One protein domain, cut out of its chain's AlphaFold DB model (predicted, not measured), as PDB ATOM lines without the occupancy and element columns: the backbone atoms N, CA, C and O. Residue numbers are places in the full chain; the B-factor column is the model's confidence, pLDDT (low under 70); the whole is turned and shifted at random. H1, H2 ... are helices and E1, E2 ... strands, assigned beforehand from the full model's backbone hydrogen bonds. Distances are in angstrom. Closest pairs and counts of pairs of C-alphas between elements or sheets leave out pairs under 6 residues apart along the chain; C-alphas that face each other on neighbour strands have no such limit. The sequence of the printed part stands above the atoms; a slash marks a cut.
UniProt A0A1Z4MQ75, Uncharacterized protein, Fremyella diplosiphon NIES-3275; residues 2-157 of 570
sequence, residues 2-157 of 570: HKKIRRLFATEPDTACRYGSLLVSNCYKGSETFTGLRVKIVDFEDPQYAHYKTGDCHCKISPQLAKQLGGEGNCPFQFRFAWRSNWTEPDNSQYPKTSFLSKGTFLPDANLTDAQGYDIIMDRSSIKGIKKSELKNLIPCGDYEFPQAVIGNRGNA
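AT A GLANCE: This is residues 2 to 157 of the 570 residues of an uncharacterized protein of Fremyella diplosiphon NIES-3275 (UniProt A0A1Z4MQ75). One strongly twisted sheet of eight strands curls into a small, nearly closed barrel: E5 bends from the half with E1, E8 and E4 into the half with E3, E6, E2 and E7, and the links E1 to E2 and E7 to E8 also join the halves. H4 sits at one end of the barrel, H2 and H3 lie on its outside, H1 only grazes the sheet, and H5 is off it. The printed part has 156 residues with five named helices and eight named strands, along the chain H1 H2 E1 E2 H3 E3 H4 E4 E5 E6 H5 E7 E8. The sheet is mixed, in the order E1 E8 E4 E5 E3 E6 E2 E7; the class is mixed, helices and strands. The whole is compact, with a radius of gyration of the C-alphas of 14.6 A and spans of 40 by 34 by 28 A.

IN THESE COORDINATES: Start at C-alpha 2, (-36.095, -24.574, 51.342), where H1 begins, residues 2 to 8; H2 is residues 15 to 23. Then come E1, 31 to 34, E2, 37 to 42, H3, 47 to 52, E3, 58 to 61, and H4, 63 to 68. E4, 77 to 83, spans 19.2 A; E5, 100 to 108, spans 22.7 A and bends by 65 degrees at residue 104. E6, 120 to 123, H5, 132 to 138, and E7, 142 to 146, lead to E8, 149 to 156, 20.2 A long, ending at C-alpha 156, (-9.185, -14.003, 36.175).

HOW THE PARTS SIT: Look within hydrogen-bond range for the antiparallel neighbours: E1 and E8 (N 32 to O 151, 2.8 A), E8 and E4 (N 80 to O 152, 2.9 A), the hairpin E4 and E5 (N 81 to O 102, 2.9 A), E3 and E6 (N 60 to O 121, 2.9 A), E2 and E7 (N 39 to O 144, 2.8 A). E5 and E3 are parallel, with N 59 to O 105 at 2.8 A, as are E6 and E2, with N 122 to O 40 at 2.8 A. E7 runs on into E8 at 100 degrees. H2 is on the sheet at a height of 9.8 A, only just over E5 with 3 C-alphas; its closest C-alphas to E5 are Leu 22 and Leu 101, 7.4 A. H4, on the opposite face, is over none of the strands; C-alphas 63 and 108, its closest to E5, are 5.0 A apart. H3 is on the sheet at a height of 10.1 A; its closest C-alphas to E2 are Tyr 49 and Val 42, 6.2 A. Every O i to N i+4 pair is within range in H4, but 1 of 3 in H1, 2 of 5 in H2, 0 of 2 in H3 and 1 of 3 in H5, where O i to N i+3 gives 2 of 4, 3 of 6, 2 of 3 and 3 of 4.

THE WHOLE: The C-alphas farthest apart, His 2 and Asn 111, are 42.1 A apart. The printed part has no cut; the links E4 to E5 and E5 to E6 are long. The model's pLDDT is under 70 at residues 2 to 6 and 90 to 93.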
ATOM      1  N   HIS A   2     -36.698 -23.778  50.254       53.84
ATOM      2  CA  HIS A   2     -36.095 -24.574  51.342       53.84
ATOM      3  C   HIS A   2     -35.667 -26.015  50.981       53.84
ATOM      4  O   HIS A   2     -34.561 -26.430  51.319       53.84
ATOM      5  N   LYS A   3     -36.502 -26.775  50.251       59.44
ATOM      6  CA  LYS A   3     -36.179 -28.155  49.822       59.44
ATOM      7  C   LYS A   3     -35.029 -28.235  48.804       59.44
ATOM      8  O   LYS A   3     -34.367 -29.261  48.743       59.44
ATOM      9  N   LYS A   4     -34.801 -27.188  47.998       64.50
ATOM     10  CA  LYS A   4     -33.764 -27.183  46.948       64.50
ATOM     11  C   LYS A   4     -32.372 -26.907  47.533       64.50
ATOM     12  O   LYS A   4     -31.436 -27.604  47.172       64.50
ATOM     13  N   ILE A   5     -32.262 -25.964  48.475       66.25
ATOM     14  CA  ILE A   5     -30.992 -25.627  49.151       66.25
ATOM     15  C   ILE A   5     -30.523 -26.782  50.045       66.25
ATOM     16  O   ILE A   5     -29.360 -27.161  49.983       66.25
ATOM     17  N   ARG A   6     -31.436 -27.421  50.794       69.25
ATOM     18  CA  ARG A   6     -31.097 -28.566  51.661       69.25
ATOM     19  C   ARG A   6     -30.458 -29.749  50.922       69.25
ATOM     20  O   ARG A   6     -29.750 -30.515  51.552       69.25
ATOM     21  N   ARG A   7     -30.676 -29.903  49.609       76.88
ATOM     22  CA  ARG A   7     -30.049 -30.984  48.825       76.88
ATOM     23  C   ARG A   7     -28.553 -30.769  48.587       76.88
ATOM     24  O   ARG A   7     -27.833 -31.751  48.499       76.88
ATOM     25  N   LEU A   8     -28.100 -29.518  48.481       81.75
ATOM     26  CA  LEU A   8     -26.681 -29.172  48.290       81.75
ATOM     27  C   LEU A   8     -25.873 -29.222  49.593       81.75
ATOM     28  O   LEU A   8     -24.653 -29.261  49.545       81.75
ATOM     29  N   PHE A   9     -26.565 -29.212  50.731       85.44
ATOM     30  CA  PHE A   9     -25.991 -29.189  52.077       85.44
ATOM     31  C   PHE A   9     -26.573 -30.327  52.927       85.44
ATOM     32  O   PHE A   9     -26.889 -30.150  54.101       85.44
ATOM     33  N   ALA A  10     -26.823 -31.480  52.297       80.12
ATOM     34  CA  ALA A  10     -27.610 -32.557  52.895       80.12
ATOM     35  C   ALA A  10     -26.928 -33.192  54.114       80.12
ATOM     36  O   ALA A  10     -27.615 -33.589  55.051       80.12
ATOM     37  N   THR A  11     -25.595 -33.262  54.108       83.00
ATOM     38  CA  THR A  11     -24.808 -33.901  55.171       83.00
ATOM     39  C   THR A  11     -24.482 -32.957  56.325       83.00
ATOM     40  O   THR A  11     -24.137 -33.412  57.409       83.00
ATOM     41  N   GLU A  12     -24.614 -31.644  56.119       81.12
ATOM     42  CA  GLU A  12     -24.323 -30.635  57.140       81.12
ATOM     43  C   GLU A  12     -25.120 -29.343  56.864       81.12
ATOM     44  O   GLU A  12     -24.593 -28.403  56.268       81.12
ATOM     45  N   PRO A  13     -26.414 -29.263  57.233       81.19
ATOM     46  CA  PRO A  13     -27.296 -28.174  56.800       81.19
ATOM     47  C   PRO A  13     -26.837 -26.752  57.161       81.19
ATOM     48  O   PRO A  13     -27.155 -25.817  56.425       81.19
ATOM     49  N   ASP A  14     -26.088 -26.562  58.252       81.56
ATOM     50  CA  ASP A  14     -25.541 -25.256  58.652       81.56
ATOM     51  C   ASP A  14     -24.444 -24.746  57.705       81.56
ATOM     52  O   ASP A  14     -24.204 -23.538  57.621       81.56
ATOM     53  N   THR A  15     -23.833 -25.626  56.904       82.31
ATOM     54  CA  THR A  15     -22.932 -25.204  55.823       82.31
ATOM     55  C   THR A  15     -23.630 -24.331  54.784       82.31
ATOM     56  O   THR A  15     -22.952 -23.572  54.093       82.31
ATOM     57  N   ALA A  16     -24.967 -24.340  54.715       83.75
ATOM     58  CA  ALA A  16     -25.718 -23.395  53.896       83.75
ATOM     59  C   ALA A  16     -25.460 -21.934  54.304       83.75
ATOM     60  O   ALA A  16     -25.417 -21.065  53.436       83.75
ATOM     61  N   CYS A  17     -25.236 -21.651  55.590       80.94
ATOM     62  CA  CYS A  17     -24.877 -20.312  56.062       80.94
ATOM     63  C   CYS A  17     -23.406 -19.978  55.755       80.94
ATOM     64  O   CYS A  17     -23.093 -18.845  55.404       80.94
ATOM     65  N   ARG A  18     -22.512 -20.978  55.790       79.62
ATOM     66  CA  ARG A  18     -21.062 -20.808  55.564       79.62
ATOM     67  C   ARG A  18     -20.669 -20.714  54.085       79.62
ATOM     68  O   ARG A  18     -19.755 -19.977  53.719       79.62
ATOM     69  N   TYR A  19     -21.349 -21.474  53.231       84.31
ATOM     70  CA  TYR A  19     -21.037 -21.634  51.806       84.31
ATOM     71  C   TYR A  19     -22.205 -21.273  50.882       84.31
ATOM     72  O   TYR A  19     -22.071 -21.372  49.664       84.31
ATOM     73  N   GLY A  20     -23.338 -20.802  51.413       82.94
ATOM     74  CA  GLY A  20     -24.454 -20.304  50.602       82.94
ATOM     75  C   GLY A  20     -24.064 -19.130  49.702       82.94
ATOM     76  O   GLY A  20     -24.622 -18.980  48.616       82.94
ATOM     77  N   SER A  21     -23.036 -18.365  50.086       83.06
ATOM     78  CA  SER A  21     -22.435 -17.312  49.259       83.06
ATOM     79  C   SER A  21     -21.955 -17.815  47.890       83.06
ATOM     80  O   SER A  21     -21.925 -17.042  46.936       83.06
ATOM     81  N   LEU A  22     -21.645 -19.108  47.741       87.12
ATOM     82  CA  LEU A  22     -21.262 -19.706  46.457       87.12
ATOM     83  C   LEU A  22     -22.400 -19.695  45.429       87.12
ATOM     84  O   LEU A  22     -22.123 -19.643  44.236       87.12
ATOM     85  N   LEU A  23     -23.658 -19.699  45.878       85.12
ATOM     86  CA  LEU A  23     -24.841 -19.666  45.012       85.12
ATOM     87  C   LEU A  23     -25.208 -18.254  44.537       85.12
ATOM     88  O   LEU A  23     -25.977 -18.113  43.593       85.12
ATOM     89  N   VAL A  24     -24.688 -17.224  45.207       84.12
ATOM     90  CA  VAL A  24     -25.000 -15.807  44.945       84.12
ATOM     91  C   VAL A  24     -23.755 -14.986  44.596       84.12
ATOM     92  O   VAL A  24     -23.823 -13.769  44.461       84.12
ATOM     93  N   SER A  25     -22.599 -15.639  44.458       81.12
ATOM     94  CA  SER A  25     -21.349 -14.991  44.062       81.12
ATOM     95  C   SER A  25     -21.459 -14.477  42.626       81.12
ATOM     96  O   SER A  25     -21.645 -15.267  41.701       81.12
ATOM     97  N   ASN A  26     -21.263 -13.173  42.422       81.19
ATOM     98  CA  ASN A  26     -21.231 -12.591  41.080       81.19
ATOM     99  C   ASN A  26     -20.102 -13.224  40.257       81.19
ATOM    100  O   ASN A  26     -18.959 -13.243  40.695       81.19
ATOM    101  N   CYS A  27     -20.383 -13.718  39.061       85.19
ATOM    102  CA  CYS A  27     -19.353 -14.195  38.138       85.19
ATOM    103  C   CYS A  27     -19.216 -13.185  36.995       85.19
ATOM    104  O   CYS A  27     -20.226 -12.651  36.543       85.19
ATOM    105  N   TYR A  28     -17.990 -12.900  36.543       74.19
ATOM    106  CA  TYR A  28     -17.695 -11.810  35.595       74.19
ATOM    107  C   TYR A  28     -18.494 -11.920  34.282       74.19
ATOM    108  O   TYR A  28     -18.893 -10.904  33.723       74.19
ATOM    109  N   LYS A  29     -18.787 -13.147  33.829       72.31
ATOM    110  CA  LYS A  29     -19.667 -13.437  32.679       72.31
ATOM    111  C   LYS A  29     -20.963 -14.162  33.066       72.31
ATOM    112  O   LYS A  29     -21.633 -14.734  32.217       72.31
ATOM    113  N   GLY A  30     -21.318 -14.162  34.350       76.25
ATOM    114  CA  GLY A  30     -22.347 -15.048  34.889       76.25
ATOM    115  C   GLY A  30     -21.867 -16.498  35.017       76.25
ATOM    116  O   GLY A  30     -20.666 -16.781  34.996       76.25
ATOM    117  N   SER A  31     -22.815 -17.406  35.228       85.19
ATOM    118  CA  SER A  31     -22.582 -18.851  35.272       85.19
ATOM    119  C   SER A  31     -23.181 -19.514  34.039       85.19
ATOM    120  O   SER A  31     -24.314 -19.203  33.673       85.19
ATOM    121  N   GLU A  32     -22.472 -20.477  33.468       91.44
ATOM    122  CA  GLU A  32     -22.909 -21.246  32.308       91.44
ATOM    123  C   GLU A  32     -23.225 -22.690  32.703       91.44
ATOM    124  O   GLU A  32     -22.663 -23.237  33.656       91.44
ATOM    125  N   THR A  33     -24.171 -23.298  31.984       94.69
ATOM    126  CA  THR A  33     -24.496 -24.719  32.126       94.69
ATOM    127  C   THR A  33     -23.784 -25.493  31.029       94.69
ATOM    128  O   THR A  33     -23.959 -25.184  29.855       94.69
ATOM    129  N   PHE A  34     -23.037 -26.518  31.417       95.44
ATOM    130  CA  PHE A  34     -22.326 -27.416  30.514       95.44
ATOM    131  C   PHE A  34     -22.916 -28.815  30.603       95.44
ATOM    132  O   PHE A  34     -23.434 -29.205  31.651       95.44
ATOM    133  N   THR A  35     -22.811 -29.566  29.512       94.81
ATOM    134  CA  THR A  35     -23.310 -30.938  29.401       94.81
ATOM    135  C   THR A  35     -22.199 -31.879  28.967       94.81
ATOM    136  O   THR A  35     -21.389 -31.494  28.126       94.81
ATOM    137  N   GLY A  36     -22.190 -33.102  29.498       93.75
ATOM    138  CA  GLY A  36     -21.221 -34.137  29.115       93.75
ATOM    139  C   GLY A  36     -19.777 -33.803  29.498       93.75
ATOM    140  O   GLY A  36     -18.861 -34.092  28.736       93.75
ATOM    141  N   LEU A  37     -19.567 -33.151  30.647       96.38
ATOM    142  CA  LEU A  37     -18.221 -32.800  31.105       96.38
ATOM    143  C   LEU A  37     -17.499 -34.019  31.666       96.38
ATOM    144  O   LEU A  37     -17.979 -34.638  32.616       96.38
ATOM    145  N   ARG A  38     -16.297 -34.296  31.169       97.62
ATOM    146  CA  ARG A  38     -15.413 -35.321  31.729       97.62
ATOM    147  C   ARG A  38     -14.566 -34.710  32.837       97.62
ATOM    148  O   ARG A  38     -13.731 -33.839  32.595       97.62
ATOM    149  N   VAL A  39     -14.787 -35.159  34.065       97.94
ATOM    150  CA  VAL A  39     -14.151 -34.622  35.268       97.94
ATOM    151  C   VAL A  39     -13.360 -35.717  35.969       97.94
ATOM    152  O   VAL A  39     -13.915 -36.741  36.362       97.94
ATOM    153  N   LYS A  40     -12.068 -35.474  36.188       97.88
ATOM    154  CA  LYS A  40     -11.244 -36.266  37.100       97.88
ATOM    155  C   LYS A  40     -11.304 -35.642  38.488       97.88
ATOM    156  O   LYS A  40     -10.942 -34.477  38.638       97.88
ATOM    157  N   ILE A  41     -11.724 -36.394  39.501       97.94
ATOM    158  CA  ILE A  41     -11.612 -35.965  40.902       97.94
ATOM    159  C   ILE A  41     -10.393 -36.636  41.533       97.94
ATOM    160  O   ILE A  41     -10.274 -37.862  41.498       97.94
ATOM    161  N   VAL A  42      -9.510 -35.834  42.127       97.62
ATOM    162  CA  VAL A  42      -8.229 -36.266  42.710       97.62
ATOM    163  C   VAL A  42      -8.062 -35.779  44.147       97.62
ATOM    164  O   VAL A  42      -8.854 -34.977  44.640       97.62
ATOM    165  N   ASP A  43      -7.044 -36.296  44.824       96.44
ATOM    166  CA  ASP A  43      -6.600 -35.835  46.136       96.44
ATOM    167  C   ASP A  43      -5.102 -35.535  46.065       96.44
ATOM    168  O   ASP A  43      -4.308 -36.454  45.870       96.44
ATOM    169  N   PHE A  44      -4.723 -34.262  46.167       94.25
ATOM    170  CA  PHE A  44      -3.329 -33.830  46.074       94.25
ATOM    171  C   PHE A  44      -2.444 -34.391  47.198       94.25
ATOM    172  O   PHE A  44      -1.229 -34.454  47.026       94.25
ATOM    173  N   GLU A  45      -3.027 -34.818  48.324       93.94
ATOM    174  CA  GLU A  45      -2.283 -35.474  49.405       93.94
ATOM    175  C   GLU A  45      -1.891 -36.915  49.045       93.94
ATOM    176  O   GLU A  45      -0.994 -37.490  49.666       93.94
ATOM    177  N   ASP A  46      -2.550 -37.515  48.051       94.94
ATOM    178  CA  ASP A  46      -2.284 -38.877  47.614       94.94
ATOM    179  C   ASP A  46      -1.205 -38.896  46.511       94.94
ATOM    180  O   ASP A  46      -1.432 -38.385  45.405       94.94
ATOM    181  N   PRO A  47      -0.039 -39.535  46.751       94.31
ATOM    182  CA  PRO A  47       1.056 -39.588  45.786       94.31
ATOM    183  C   PRO A  47       0.662 -40.140  44.413       94.31
ATOM    184  O   PRO A  47       1.299 -39.789  43.416       94.31
ATOM    185  N   GLN A  48      -0.390 -40.966  44.324       96.06
ATOM    186  CA  GLN A  48      -0.860 -41.496  43.041       96.06
ATOM    187  C   GLN A  48      -1.320 -40.384  42.079       96.06
ATOM    188  O   GLN A  48      -1.210 -40.527  40.859       96.06
ATOM    189  N   TYR A  49      -1.800 -39.258  42.616       96.00
ATOM    190  CA  TYR A  49      -2.335 -38.136  41.844       96.00
ATOM    191  C   TYR A  49      -1.356 -36.967  41.689       96.00
ATOM    192  O   TYR A  49      -1.665 -36.016  40.971       96.00
ATOM    193  N   ALA A  50      -0.152 -37.044  42.270       93.56
ATOM    194  CA  ALA A  50       0.835 -35.958  42.246       93.56
ATOM    195  C   ALA A  50       1.178 -35.463  40.824       93.56
ATOM    196  O   ALA A  50       1.448 -34.280  40.605       93.56
ATOM    197  N   HIS A  51       1.115 -36.347  39.824       94.44
ATOM    198  CA  HIS A  51       1.383 -36.012  38.424       94.44
ATOM    199  C   HIS A  51       0.373 -35.023  37.810       94.44
ATOM    200  O   HIS A  51       0.719 -34.333  36.851       94.44
ATOM    201  N   TYR A  52      -0.834 -34.895  38.377       95.44
ATOM    202  CA  TYR A  52      -1.836 -33.907  37.961       95.44
ATOM    203  C   TYR A  52      -1.549 -32.486  38.466       95.44
ATOM    204  O   TYR A  52      -2.205 -31.536  38.034       95.44
ATOM    205  N   LYS A  53      -0.551 -32.312  39.348       94.25
ATOM    206  CA  LYS A  53      -0.081 -31.001  39.827       94.25
ATOM    207  C   LYS A  53      -1.219 -30.110  40.359       94.25
ATOM    208  O   LYS A  53      -1.248 -28.907  40.072       94.25
ATOM    209  N   THR A  54      -2.190 -30.714  41.045       95.44
ATOM    210  CA  THR A  54      -3.228 -30.019  41.820       95.44
ATOM    211  C   THR A  54      -2.684 -29.622  43.198       95.44
ATOM    212  O   THR A  54      -1.531 -29.897  43.514       95.44
ATOM    213  N   GLY A  55      -3.490 -28.931  43.999       93.56
ATOM    214  CA  GLY A  55      -3.160 -28.548  45.376       93.56
ATOM    215  C   GLY A  55      -4.419 -28.144  46.141       93.56
ATOM    216  O   GLY A  55      -5.516 -28.249  45.589       93.56
ATOM    217  N   ASP A  56      -4.276 -27.635  47.369       93.50
ATOM    218  CA  ASP A  56      -5.425 -27.191  48.173       93.50
ATOM    219  C   ASP A  56      -6.236 -26.110  47.443       93.50
ATOM    220  O   ASP A  56      -5.807 -24.972  47.281       93.50
ATOM    221  N   CYS A  57      -7.423 -26.491  46.983       95.88
ATOM    222  CA  CYS A  57      -8.330 -25.718  46.150       95.88
ATOM    223  C   CYS A  57      -7.774 -25.305  44.769       95.88
ATOM    224  O   CYS A  57      -8.370 -24.448  44.107       95.88
ATOM    225  N   HIS A  58      -6.691 -25.933  44.301       97.69
ATOM    226  CA  HIS A  58      -6.077 -25.678  42.999       97.69
ATOM    227  C   HIS A  58      -6.330 -26.816  41.997       97.69
ATOM    228  O   HIS A  58      -5.917 -27.958  42.203       97.69
ATOM    229  N   CYS A  59      -6.944 -26.474  40.864       98.19
ATOM    230  CA  CYS A  59      -7.449 -27.408  39.859       98.19
ATOM    231  C   CYS A  59      -6.913 -27.098  38.447       98.19
ATOM    232  O   CYS A  59      -6.423 -25.995  38.168       98.19
ATOM    233  N   LYS A  60      -7.069 -28.052  37.518       98.12
ATOM    234  CA  LYS A  60      -6.765 -27.877  36.084       98.12
ATOM    235  C   LYS A  60      -8.035 -27.870  35.242       98.12
ATOM    236  O   LYS A  60      -9.032 -28.492  35.607       98.12
ATOM    237  N   ILE A  61      -7.984 -27.176  34.112       98.31
ATOM    238  CA  ILE A  61      -9.094 -27.075  33.160       98.31
ATOM    239  C   ILE A  61      -8.582 -27.115  31.720       98.31
ATOM    240  O   ILE A  61      -7.475 -26.648  31.439       98.31
ATOM    241  N   SER A  62      -9.396 -27.628  30.799       97.69
ATOM    242  CA  SER A  62      -9.103 -27.554  29.375       97.69
ATOM    243  C   SER A  62      -9.033 -26.103  28.909       97.69
ATOM    244  O   SER A  62      -9.887 -25.284  29.274       97.69
ATOM    245  N   PRO A  63      -8.045 -25.727  28.077       97.00
ATOM    246  CA  PRO A  63      -7.985 -24.375  27.532       97.00
ATOM    247  C   PRO A  63      -9.243 -23.985  26.746       97.00
ATOM    248  O   PRO A  63      -9.643 -22.818  26.768       97.00
ATOM    249  N   GLN A  64      -9.899 -24.949  26.089       95.19
ATOM    250  CA  GLN A  64     -11.148 -24.708  25.368       95.19
ATOM    251  C   GLN A  64     -12.296 -24.338  26.316       95.19
ATOM    252  O   GLN A  64     -12.959 -23.323  26.083       95.19
ATOM    253  N   LEU A  65     -12.504 -25.100  27.397       95.88
ATOM    254  CA  LEU A  65     -13.543 -24.800  28.386       95.88
ATOM    255  C   LEU A  65     -13.227 -23.509  29.153       95.88
ATOM    256  O   LEU A  65     -14.105 -22.670  29.354       95.88
ATOM    257  N   ALA A  66     -11.959 -23.290  29.512       95.94
ATOM    258  CA  ALA A  66     -11.518 -22.044  30.129       95.94
ATOM    259  C   ALA A  66     -11.866 -20.827  29.263       95.94
ATOM    260  O   ALA A  66     -12.396 -19.841  29.771       95.94
ATOM    261  N   LYS A  67     -11.628 -20.901  27.946       94.75
ATOM    262  CA  LYS A  67     -11.955 -19.821  27.006       94.75
ATOM    263  C   LYS A  67     -13.458 -19.531  26.952       94.75
ATOM    264  O   LYS A  67     -13.833 -18.358  26.904       94.75
ATOM    265  N   GLN A  68     -14.307 -20.562  26.989       93.62
ATOM    266  CA  GLN A  68     -15.769 -20.398  27.049       93.62
ATOM    267  C   GLN A  68     -16.173 -19.614  28.308       93.62
ATOM    268  O   GLN A  68     -16.858 -18.601  28.213       93.62
ATOM    269  N   LEU A  69     -15.568 -19.946  29.452       93.12
ATOM    270  CA  LEU A  69     -15.735 -19.237  30.728       93.12
ATOM    271  C   LEU A  69     -15.058 -17.849  30.790       93.12
ATOM    272  O   LEU A  69     -15.045 -17.197  31.838       93.12
ATOM    273  N   GLY A  70     -14.466 -17.369  29.691       92.75
ATOM    274  CA  GLY A  70     -13.751 -16.092  29.639       92.75
ATOM    275  C   GLY A  70     -12.394 -16.079  30.346       92.75
ATOM    276  O   GLY A  70     -11.904 -14.998  30.673       92.75
ATOM    277  N   GLY A  71     -11.813 -17.250  30.594       90.94
ATOM    278  CA  GLY A  71     -10.421 -17.410  30.998       90.94
ATOM    279  C   GLY A  71      -9.446 -17.077  29.865       90.94
ATOM    280  O   GLY A  71      -9.793 -17.108  28.682       90.94
ATOM    281  N   GLU A  72      -8.209 -16.760  30.238       87.94
ATOM    282  CA  GLU A  72      -7.115 -16.471  29.306       87.94
ATOM    283  C   GLU A  72      -6.104 -17.624  29.279       87.94
ATOM    284  O   GLU A  72      -5.877 -18.294  30.286       87.94
ATOM    285  N   GLY A  73      -5.444 -17.830  28.134       82.94
ATOM    286  CA  GLY A  73      -4.346 -18.794  28.032       82.94
ATOM    287  C   GLY A  73      -3.218 -18.446  29.009       82.94
ATOM    288  O   GLY A  73      -2.757 -17.300  29.046       82.94
ATOM    289  N   ASN A  74      -2.787 -19.435  29.797       89.94
ATOM    290  CA  ASN A  74      -1.732 -19.329  30.814       89.94
ATOM    291  C   ASN A  74      -2.020 -18.320  31.943       89.94
ATOM    292  O   ASN A  74      -1.097 -17.729  32.505       89.94
ATOM    293  N   CYS A  75      -3.292 -18.102  32.274       94.56
ATOM    294  CA  CYS A  75      -3.705 -17.276  33.403       94.56
ATOM    295  C   CYS A  75      -4.748 -18.046  34.222       94.56
ATOM    296  O   CYS A  75      -5.751 -18.481  33.646       94.56
ATOM    297  N   PRO A  76      -4.539 -18.254  35.532       96.62
ATOM    298  CA  PRO A  76      -5.542 -18.914  36.340       96.62
ATOM    299  C   PRO A  76      -6.727 -17.991  36.619       96.62
ATOM    300  O   PRO A  76      -6.647 -16.768  36.484       96.62
ATOM    301  N   PHE A  77      -7.839 -18.579  37.032       95.94
ATOM    302  CA  PHE A  77      -9.018 -17.829  37.444       95.94
ATOM    303  C   PHE A  77      -9.748 -18.520  38.586       95.94
ATOM    304  O   PHE A  77      -9.722 -19.744  38.715       95.94
ATOM    305  N   GLN A  78     -10.415 -17.727  39.419       95.94
ATOM    306  CA  GLN A  78     -11.229 -18.250  40.503       95.94
ATOM    307  C   GLN A  78     -12.558 -18.771  39.946       95.94
ATOM    308  O   GLN A  78     -13.253 -18.055  39.221       95.94
ATOM    309  N   PHE A  79     -12.955 -19.985  40.321       95.69
ATOM    310  CA  PHE A  79     -14.187 -20.604  39.836       95.69
ATOM    311  C   PHE A  79     -15.239 -20.806  40.931       95.69
ATOM    312  O   PHE A  79     -14.959 -20.846  42.136       95.69
ATOM    313  N   ARG A  80     -16.484 -20.946  40.480       95.50
ATOM    314  CA  ARG A  80     -17.614 -21.498  41.230       95.50
ATOM    315  C   ARG A  80     -18.186 -22.643  40.412       95.50
ATOM    316  O   ARG A  80     -18.365 -22.500  39.208       95.50
ATOM    317  N   PHE A  81     -18.446 -23.765  41.059       95.56
ATOM    318  CA  PHE A  81     -18.930 -24.971  40.407       95.56
ATOM    319  C   PHE A  81     -20.074 -25.566  41.222       95.56
ATOM    320  O   PHE A  81     -20.015 -25.598  42.453       95.56
ATOM    321  N   ALA A  82     -21.110 -26.043  40.544       94.25
ATOM    322  CA  ALA A  82     -22.216 -26.745  41.169       94.25
ATOM    323  C   ALA A  82     -22.560 -28.006  40.381       94.25
ATOM    324  O   ALA A  82     -22.737 -27.963  39.161       94.25
ATOM    325  N   TRP A  83     -22.729 -29.103  41.116       93.38
ATOM    326  CA  TRP A  83     -23.244 -30.359  40.594       93.38
ATOM    327  C   TRP A  83     -24.401 -30.874  41.443       93.38
ATOM    328  O   TRP A  83     -24.397 -30.762  42.672       93.38
ATOM    329  N   ARG A  84     -25.425 -31.421  40.783       91.12
ATOM    330  CA  ARG A  84     -26.627 -31.925  41.444       91.12
ATOM    331  C   ARG A  84     -26.904 -33.363  41.040       91.12
ATOM    332  O   ARG A  84     -27.060 -33.657  39.863       91.12
ATOM    333  N   SER A  85     -27.116 -34.217  42.034       88.25
ATOM    334  CA  SER A  85     -27.412 -35.642  41.842       88.25
ATOM    335  C   SER A  85     -28.733 -35.918  41.123       88.25
ATOM    336  O   SER A  85     -28.935 -36.996  40.597       88.25
ATOM    337  N   ASN A  86     -29.644 -34.944  41.052       86.38
ATOM    338  CA  ASN A  86     -30.881 -35.081  40.276       86.38
ATOM    339  C   ASN A  86     -30.718 -34.723  38.785       86.38
ATOM    340  O   ASN A  86     -31.729 -34.540  38.108       86.38
ATOM    341  N   TRP A  87     -29.487 -34.500  38.318       89.12
ATOM    342  CA  TRP A  87     -29.154 -34.380  36.895       89.12
ATOM    343  C   TRP A  87     -28.744 -35.717  36.272       89.12
ATOM    344  O   TRP A  87     -28.471 -35.774  35.080       89.12
ATOM    345  N   THR A  88     -28.703 -36.778  37.072       83.88
ATOM    346  CA  THR A  88     -28.386 -38.136  36.642       83.88
ATOM    347  C   THR A  88     -29.575 -39.053  36.891       83.88
ATOM    348  O   THR A  88     -30.449 -38.742  37.707       83.88
ATOM    349  N   GLU A  89     -29.577 -40.204  36.224       74.44
ATOM    350  CA  GLU A  89     -30.505 -41.288  36.540       74.44
ATOM    351  C   GLU A  89     -30.279 -41.808  37.976       74.44
ATOM    352  O   GLU A  89     -29.135 -41.800  38.457       74.44
ATOM    353  N   PRO A  90     -31.338 -42.247  38.684       64.56
ATOM    354  CA  PRO A  90     -31.211 -42.884  39.994       64.56
ATOM    355  C   PRO A  90     -30.324 -44.144  39.930       64.56
ATOM    356  O   PRO A  90     -30.358 -44.876  38.947       64.56
ATOM    357  N   ASP A  91     -29.550 -44.406  40.988       63.34
ATOM    358  CA  ASP A  91     -28.760 -45.637  41.207       63.34
ATOM    359  C   ASP A  91     -27.563 -45.927  40.275       63.34
ATOM    360  O   ASP A  91     -26.991 -47.018  40.324       63.34
ATOM    361  N   ASN A  92     -27.073 -44.954  39.499       66.56
ATOM    362  CA  ASN A  92     -25.794 -45.131  38.802       66.56
ATOM    363  C   ASN A  92     -24.594 -44.901  39.749       66.56
ATOM    364  O   ASN A  92     -24.293 -43.776  40.152       66.56
ATOM    365  N   SER A  93     -23.876 -45.985  40.064       65.88
ATOM    366  CA  SER A  93     -22.664 -45.981  40.905       65.88
ATOM    367  C   SER A  93     -21.483 -45.162  40.354       65.88
ATOM    368  O   SER A  93     -20.533 -44.912  41.093       65.88
ATOM    369  N   GLN A  94     -21.544 -44.716  39.094       77.12
ATOM    370  CA  GLN A  94     -20.511 -43.908  38.436       77.12
ATOM    371  C   GLN A  94     -20.581 -42.411  38.778       77.12
ATOM    372  O   GLN A  94     -19.744 -41.646  38.308       77.12
ATOM    373  N   TYR A  95     -21.548 -41.969  39.590       84.38
ATOM    374  CA  TYR A  95     -21.710 -40.559  39.955       84.38
ATOM    375  C   TYR A  95     -21.478 -40.288  41.445       84.38
ATOM    376  O   TYR A  95     -21.617 -41.188  42.278       84.38
ATOM    377  N   PRO A  96     -21.150 -39.036  41.816       88.75
ATOM    378  CA  PRO A  96     -21.110 -38.629  43.212       88.75
ATOM    379  C   PRO A  96     -22.449 -38.927  43.899       88.75
ATOM    380  O   PRO A  96     -23.522 -38.619  43.381       88.75
ATOM    381  N   LYS A  97     -22.403 -39.500  45.104       89.25
ATOM    382  CA  LYS A  97     -23.611 -39.943  45.828       89.25
ATOM    383  C   LYS A  97     -24.449 -38.784  46.368       89.25
ATOM    384  O   LYS A  97     -25.566 -38.986  46.839       89.25
ATOM    385  N   THR A  98     -23.914 -37.566  46.337       90.31
ATOM    386  CA  THR A  98     -24.580 -36.368  46.847       90.31
ATOM    387  C   THR A  98     -24.275 -35.145  45.989       90.31
ATOM    388  O   THR A  98     -23.209 -35.045  45.382       90.31
ATOM    389  N   SER A  99     -25.214 -34.198  45.959       91.62
ATOM    390  CA  SER A  99     -25.013 -32.903  45.299       91.62
ATOM    391  C   SER A  99     -23.945 -32.093  46.037       91.62
ATOM    392  O   SER A  99     -23.850 -32.184  47.260       91.62
ATOM    393  N   PHE A 100     -23.182 -31.264  45.323       92.50
ATOM    394  CA  PHE A 100     -22.112 -30.480  45.935       92.50
ATOM    395  C   PHE A 100     -21.870 -29.143  45.242       92.50
ATOM    396  O   PHE A 100     -22.236 -28.921  44.084       92.50
ATOM    397  N   LEU A 101     -21.216 -28.253  45.985       94.12
ATOM    398  CA  LEU A 101     -20.634 -27.022  45.472       94.12
ATOM    399  C   LEU A 101     -19.118 -27.148  45.503       94.12
ATOM    400  O   LEU A 101     -18.562 -27.871  46.325       94.12
ATOM    401  N   SER A 102     -18.438 -26.435  44.622       94.88
ATOM    402  CA  SER A 102     -16.983 -26.399  44.598       94.88
ATOM    403  C   SER A 102     -16.485 -24.993  44.279       94.88
ATOM    404  O   SER A 102     -17.141 -24.216  43.571       94.88
ATOM    405  N   LYS A 103     -15.350 -24.635  44.878       95.25
ATOM    406  CA  LYS A 103     -14.657 -23.365  44.662       95.25
ATOM    407  C   LYS A 103     -13.151 -23.586  44.681       95.25
ATOM    408  O   LYS A 103     -12.659 -24.455  45.396       95.25
ATOM    409  N   GLY A 104     -12.435 -22.745  43.955       96.50
ATOM    410  CA  GLY A 104     -10.987 -22.809  43.905       96.50
ATOM    411  C   GLY A 104     -10.434 -21.990  42.756       96.50
ATOM    412  O   GLY A 104     -11.119 -21.103  42.233       96.50
ATOM    413  N   THR A 105      -9.230 -22.343  42.326       98.06
ATOM    414  CA  THR A 105      -8.589 -21.801  41.128       98.06
ATOM    415  C   THR A 105      -8.510 -22.852  40.028       98.06
ATOM    416  O   THR A 105      -8.222 -24.017  40.284       98.06
ATOM    417  N   PHE A 106      -8.759 -22.444  38.787       98.00
ATOM    418  CA  PHE A 106      -8.463 -23.243  37.603       98.00
ATOM    419  C   PHE A 106      -7.255 -22.661  36.884       98.00
ATOM    420  O   PHE A 106      -7.240 -21.466  36.600       98.00
ATOM    421  N   LEU A 107      -6.283 -23.507  36.541       97.62
ATOM    422  CA  LEU A 107      -5.216 -23.181  35.596       97.62
ATOM    423  C   LEU A 107      -5.410 -23.981  34.296       97.62
ATOM    424  O   LEU A 107      -5.475 -25.211  34.365       97.62
ATOM    425  N   PRO A 108      -5.492 -23.318  33.128       97.38
ATOM    426  CA  PRO A 108      -5.567 -24.013  31.846       97.38
ATOM    427  C   PRO A 108      -4.323 -24.867  31.558       97.38
ATOM    428  O   PRO A 108      -3.215 -24.332  31.582       97.38
ATOM    429  N   ASP A 109      -4.496 -26.160  31.258       96.75
ATOM    430  CA  ASP A 109      -3.390 -27.082  30.936       96.75
ATOM    431  C   ASP A 109      -3.847 -28.255  30.043       96.75
ATOM    432  O   ASP A 109      -4.341 -29.266  30.536       96.75
ATOM    433  N   ALA A 110      -3.631 -28.145  28.728       96.38
ATOM    434  CA  ALA A 110      -4.043 -29.167  27.757       96.38
ATOM    435  C   ALA A 110      -3.334 -30.524  27.924       96.38
ATOM    436  O   ALA A 110      -3.882 -31.548  27.523       96.38
ATOM    437  N   ASN A 111      -2.122 -30.553  28.491       96.38
ATOM    438  CA  ASN A 111      -1.373 -31.803  28.651       96.38
ATOM    439  C   ASN A 111      -1.944 -32.647  29.792       96.38
ATOM    440  O   ASN A 111      -1.906 -33.875  29.735       96.38
ATOM    441  N   LEU A 112      -2.454 -31.986  30.831       96.12
ATOM    442  CA  LEU A 112      -3.090 -32.654  31.959       96.12
ATOM    443  C   LEU A 112      -4.579 -32.914  31.706       96.12
ATOM    444  O   LEU A 112      -5.106 -33.883  32.242       96.12
ATOM    445  N   THR A 113      -5.250 -32.103  30.884       97.44
ATOM    446  CA  THR A 113      -6.677 -32.276  30.575       97.44
ATOM    447  C   THR A 113      -6.900 -32.980  29.240       97.44
ATOM    448  O   THR A 113      -7.169 -34.179  29.213       97.44
ATOM    449  N   ASP A 114      -6.742 -32.277  28.122       95.62
ATOM    450  CA  ASP A 114      -7.224 -32.694  26.802       95.62
ATOM    451  C   ASP A 114      -6.506 -33.966  26.341       95.62
ATOM    452  O   ASP A 114      -7.144 -34.919  25.892       95.62
ATOM    453  N   ALA A 115      -5.184 -34.012  26.536       96.44
ATOM    454  CA  ALA A 115      -4.345 -35.166  26.214       96.44
ATOM    455  C   ALA A 115      -4.656 -36.407  27.071       96.44
ATOM    456  O   ALA A 115      -4.335 -37.522  26.669       96.44
ATOM    457  N   GLN A 116      -5.291 -36.218  28.230       96.06
ATOM    458  CA  GLN A 116      -5.746 -37.286  29.125       96.06
ATOM    459  C   GLN A 116      -7.248 -37.579  28.968       96.06
ATOM    460  O   GLN A 116      -7.776 -38.471  29.623       96.06
ATOM    461  N   GLY A 117      -7.954 -36.846  28.098       97.06
ATOM    462  CA  GLY A 117      -9.386 -37.022  27.873       97.06
ATOM    463  C   GLY A 117     -10.285 -36.425  28.959       97.06
ATOM    464  O   GLY A 117     -11.411 -36.893  29.114       97.06
ATOM    465  N   TYR A 118      -9.840 -35.396  29.684       98.19
ATOM    466  CA  TYR A 118     -10.659 -34.681  30.670       98.19
ATOM    467  C   TYR A 118     -10.883 -33.228  30.271       98.19
ATOM    468  O   TYR A 118     -10.034 -32.612  29.638       98.19
ATOM    469  N   ASP A 119     -12.003 -32.661  30.708       98.38
ATOM    470  CA  ASP A 119     -12.259 -31.223  30.647       98.38
ATOM    471  C   ASP A 119     -11.764 -30.520  31.914       98.38
ATOM    472  O   ASP A 119     -11.299 -29.382  31.864       98.38
ATOM    473  N   ILE A 120     -11.868 -31.190  33.066       98.56
ATOM    474  CA  ILE A 120     -11.479 -30.663  34.378       98.56
ATOM    475  C   ILE A 120     -10.765 -31.750  35.182       98.56
ATOM    476  O   ILE A 120     -11.232 -32.885  35.253       98.56
ATOM    477  N   ILE A 121      -9.692 -31.361  35.874       98.62
ATOM    478  CA  ILE A 121      -9.145 -32.117  37.002       98.62
ATOM    479  C   ILE A 121      -9.397 -31.302  38.264       98.62
ATOM    480  O   ILE A 121      -8.840 -30.214  38.428       98.62
ATOM    481  N   MET A 122     -10.264 -31.812  39.135       98.38
ATOM    482  CA  MET A 122     -10.698 -31.154  40.359       98.38
ATOM    483  C   MET A 122     -10.100 -31.842  41.576       98.38
ATOM    484  O   MET A 122     -10.282 -33.042  41.775       98.38
ATOM    485  N   ASP A 123      -9.453 -31.063  42.431       97.50
ATOM    486  CA  ASP A 123      -9.043 -31.556  43.734       97.50
ATOM    487  C   ASP A 123     -10.230 -31.604  44.711       97.50
ATOM    488  O   ASP A 123     -11.058 -30.686  44.756       97.50
ATOM    489  N   ARG A 124     -10.327 -32.667  45.518       96.06
ATOM    490  CA  ARG A 124     -11.408 -32.821  46.506       96.06
ATOM    491  C   ARG A 124     -11.450 -31.697  47.532       96.06
ATOM    492  O   ARG A 124     -12.540 -31.378  48.009       96.06
ATOM    493  N   SER A 125     -10.321 -31.071  47.856       94.81
ATOM    494  CA  SER A 125     -10.278 -29.916  48.761       94.81
ATOM    495  C   SER A 125     -11.139 -28.745  48.265       94.81
ATOM    496  O   SER A 125     -11.694 -28.011  49.090       94.81
ATOM    497  N   SER A 126     -11.371 -28.601  46.951       96.12
ATOM    498  CA  SER A 126     -12.265 -27.579  46.385       96.12
ATOM    499  C   SER A 126     -13.744 -27.793  46.723       96.12
ATOM    500  O   SER A 126     -14.521 -26.836  46.682       96.12
ATOM    501  N   ILE A 127     -14.154 -29.014  47.075       94.75
ATOM    502  CA  ILE A 127     -15.552 -29.372  47.333       94.75
ATOM    503  C   ILE A 127     -16.006 -28.823  48.690       94.75
ATOM    504  O   ILE A 127     -15.370 -29.042  49.720       94.75
ATOM    505  N   LYS A 128     -17.138 -28.111  48.702       90.62
ATOM    506  CA  LYS A 128     -17.738 -27.462  49.877       90.62
ATOM    507  C   LYS A 128     -19.194 -27.902  50.063       90.62
ATOM    508  O   LYS A 128     -19.865 -28.320  49.121       90.62
ATOM    509  N   GLY A 129     -19.697 -27.749  51.289       84.31
ATOM    510  CA  GLY A 129     -21.080 -28.093  51.644       84.31
ATOM    511  C   GLY A 129     -21.311 -29.563  52.004       84.31
ATOM    512  O   GLY A 129     -22.457 -29.980  52.141       84.31
ATOM    513  N   ILE A 130     -20.233 -30.337  52.164       88.12
ATOM    514  CA  ILE A 130     -20.268 -31.727  52.623       88.12
ATOM    515  C   ILE A 130     -19.426 -31.851  53.891       88.12
ATOM    516  O   ILE A 130     -18.298 -31.351  53.923       88.12
ATOM    517  N   LYS A 131     -19.944 -32.564  54.901       87.56
ATOM    518  CA  LYS A 131     -19.187 -32.912  56.110       87.56
ATOM    519  C   LYS A 131     -17.877 -33.614  55.735       87.56
ATOM    520  O   LYS A 131     -17.890 -34.641  55.055       87.56
ATOM    521  N   LYS A 132     -16.735 -33.090  56.201       87.00
ATOM    522  CA  LYS A 132     -15.391 -33.577  55.816       87.00
ATOM    523  C   LYS A 132     -15.208 -35.089  56.007       87.00
ATOM    524  O   LYS A 132     -14.613 -35.737  55.152       87.00
ATOM    525  N   SER A 133     -15.747 -35.652  57.090       89.69
ATOM    526  CA  SER A 133     -15.661 -37.088  57.400       89.69
ATOM    527  C   SER A 133     -16.385 -37.985  56.391       89.69
ATOM    528  O   SER A 133     -16.052 -39.159  56.270       89.69
ATOM    529  N   GLU A 134     -17.362 -37.451  55.656       92.12
ATOM    530  CA  GLU A 134     -18.155 -38.204  54.678       92.12
ATOM    531  C   GLU A 134     -17.680 -37.993  53.236       92.12
ATOM    532  O   GLU A 134     -18.051 -38.762  52.346       92.12
ATOM    533  N   LEU A 135     -16.832 -36.985  52.993       91.75
ATOM    534  CA  LEU A 135     -16.419 -36.574  51.650       91.75
ATOM    535  C   LEU A 135     -15.829 -37.734  50.841       91.75
ATOM    536  O   LEU A 135     -16.266 -37.965  49.717       91.75
ATOM    537  N   LYS A 136     -14.907 -38.516  51.424       93.19
ATOM    538  CA  LYS A 136     -14.260 -39.650  50.733       93.19
ATOM    539  C   LYS A 136     -15.254 -40.747  50.322       93.19
ATOM    540  O   LYS A 136     -15.055 -41.386  49.296       93.19
ATOM    541  N   ASN A 137     -16.323 -40.940  51.098       93.00
ATOM    542  CA  ASN A 137     -17.328 -41.984  50.865       93.00
ATOM    543  C   ASN A 137     -18.400 -41.562  49.853       93.00
ATOM    544  O   ASN A 137     -18.941 -42.404  49.125       93.00
ATOM    545  N   LEU A 138     -18.743 -40.272  49.852       92.62
ATOM    546  CA  LEU A 138     -19.785 -39.700  49.001       92.62
ATOM    547  C   LEU A 138     -19.248 -39.252  47.642       92.62
ATOM    548  O   LEU A 138     -19.969 -39.341  46.648       92.62
ATOM    549  N   ILE A 139     -17.999 -38.789  47.606       93.44
ATOM    550  CA  ILE A 139     -17.300 -38.324  46.409       93.44
ATOM    551  C   ILE A 139     -15.880 -38.919  46.416       93.44
ATOM    552  O   ILE A 139     -14.912 -38.253  46.811       93.44
ATOM    553  N   PRO A 140     -15.742 -40.208  46.055       94.31
ATOM    554  CA  PRO A 140     -14.429 -40.824  45.920       94.31
ATOM    555  C   PRO A 140     -13.614 -40.159  44.798       94.31
ATOM    556  O   PRO A 140     -14.149 -39.472  43.931       94.31
ATOM    557  N   CYS A 141     -12.294 -40.335  44.826       96.38
ATOM    558  CA  CYS A 141     -11.469 -39.974  43.674       96.38
ATOM    559  C   CYS A 141     -11.780 -40.925  42.517       96.38
ATOM    560  O   CYS A 141     -12.025 -42.113  42.741       96.38
ATOM    561  N   GLY A 142     -11.772 -40.415  41.291       95.62
ATOM    562  CA  GLY A 142     -12.185 -41.202  40.139       95.62
ATOM    563  C   GLY A 142     -12.540 -40.371  38.920       95.62
ATOM    564  O   GLY A 142     -12.380 -39.149  38.895       95.62
ATOM    565  N   ASP A 143     -12.994 -41.089  37.905       96.19
ATOM    566  CA  ASP A 143     -13.405 -40.569  36.609       96.19
ATOM    567  C   ASP A 143     -14.916 -40.396  36.583       96.19
ATOM    568  O   ASP A 143     -15.659 -41.316  36.926       96.19
ATOM    569  N   TYR A 144     -15.364 -39.212  36.177       95.50
ATOM    570  CA  TYR A 144     -16.769 -38.850  36.153       95.50
ATOM    571  C   TYR A 144     -17.149 -38.231  34.814       95.50
ATOM    572  O   TYR A 144     -16.411 -37.416  34.266       95.50
ATOM    573  N   GLU A 145     -18.343 -38.553  34.329       94.50
ATOM    574  CA  GLU A 145     -18.968 -37.866  33.201       94.50
ATOM    575  C   GLU A 145     -20.203 -37.120  33.700       94.50
ATOM    576  O   GLU A 145     -21.244 -37.705  33.962       94.50
ATOM    577  N   PHE A 146     -20.112 -35.814  33.902       94.75
ATOM    578  CA  PHE A 146     -21.243 -35.042  34.390       94.75
ATOM    579  C   PHE A 146     -22.183 -34.683  33.234       94.75
ATOM    580  O   PHE A 146     -21.837 -33.820  32.421       94.75
ATOM    581  N   PRO A 147     -23.406 -35.259  33.171       93.25
ATOM    582  CA  PRO A 147     -24.358 -34.946  32.102       93.25
ATOM    583  C   PRO A 147     -24.790 -33.482  32.144       93.25
ATOM    584  O   PRO A 147     -25.127 -32.909  31.113       93.25
ATOM    585  N   GLN A 148     -24.731 -32.869  33.327       95.19
ATOM    586  CA  GLN A 148     -24.916 -31.445  33.524       95.19
ATOM    587  C   GLN A 148     -24.010 -30.939  34.656       95.19
ATOM    588  O   GLN A 148     -23.868 -31.596  35.690       95.19
ATOM    589  N   ALA A 149     -23.437 -29.750  34.485       95.38
ATOM    590  CA  ALA A 149     -22.789 -28.979  35.543       95.38
ATOM    591  C   ALA A 149     -23.031 -27.481  35.342       95.38
ATOM    592  O   ALA A 149     -23.269 -27.035  34.220       95.38
ATOM    593  N   VAL A 150     -22.945 -26.694  36.415       95.31
ATOM    594  CA  VAL A 150     -22.953 -25.227  36.322       95.31
ATOM    595  C   VAL A 150     -21.604 -24.696  36.775       95.31
ATOM    596  O   VAL A 150     -21.155 -25.026  37.873       95.31
ATOM    597  N   ILE A 151     -20.973 -23.867  35.944       95.94
ATOM    598  CA  ILE A 151     -19.645 -23.304  36.205       95.94
ATOM    599  C   ILE A 151     -19.680 -21.795  35.986       95.94
ATOM    600  O   ILE A 151     -20.245 -21.309  35.011       95.94
ATOM    601  N   GLY A 152     -19.075 -21.043  36.898       94.19
ATOM    602  CA  GLY A 152     -18.907 -19.599  36.785       94.19
ATOM    603  C   GLY A 152     -17.459 -19.184  37.013       94.19
ATOM    604  O   GLY A 152     -16.786 -19.700  37.909       94.19
ATOM    605  N   ASN A 153     -16.991 -18.222  36.218       93.75
ATOM    606  CA  ASN A 153     -15.712 -17.546  36.430       93.75
ATOM    607  C   ASN A 153     -15.923 -16.327  37.340       93.75
ATOM    608  O   ASN A 153     -16.546 -15.336  36.947       93.75
ATOM    609  N   ARG A 154     -15.404 -16.399  38.569       92.00
ATOM    610  CA  ARG A 154     -15.489 -15.321  39.562       92.00
ATOM    611  C   ARG A 154     -14.501 -14.191  39.263       92.00
ATOM    612  O   ARG A 154     -14.819 -13.036  39.535       92.00
ATOM    613  N   GLY A 155     -13.352 -14.504  38.669       90.12
ATOM    614  CA  GLY A 155     -12.373 -13.516  38.229       90.12
ATOM    615  C   GLY A 155     -11.055 -14.143  37.780       90.12
ATOM    616  O   GLY A 155     -10.504 -15.004  38.466       90.12
ATOM    617  N   ASN A 156     -10.531 -13.670  36.647       92.62
ATOM    618  CA  ASN A 156      -9.185 -14.003  36.175       92.62
ATOM    619  C   ASN A 156      -8.121 -13.381  37.086       92.62
ATOM    620  O   ASN A 156      -8.302 -12.254  37.564       92.62
ATOM    621  N   ALA A 157      -7.010 -14.091  37.281       93.06
ATOM    622  CA  ALA A 157      -5.854 -13.578  37.998       93.06
ATOM    623  C   ALA A 157      -5.324 -12.310  37.325       93.06
ATOM    624  O   ALA A 157      -5.228 -12.214  36.096       93.06
TER     625      ALA A 157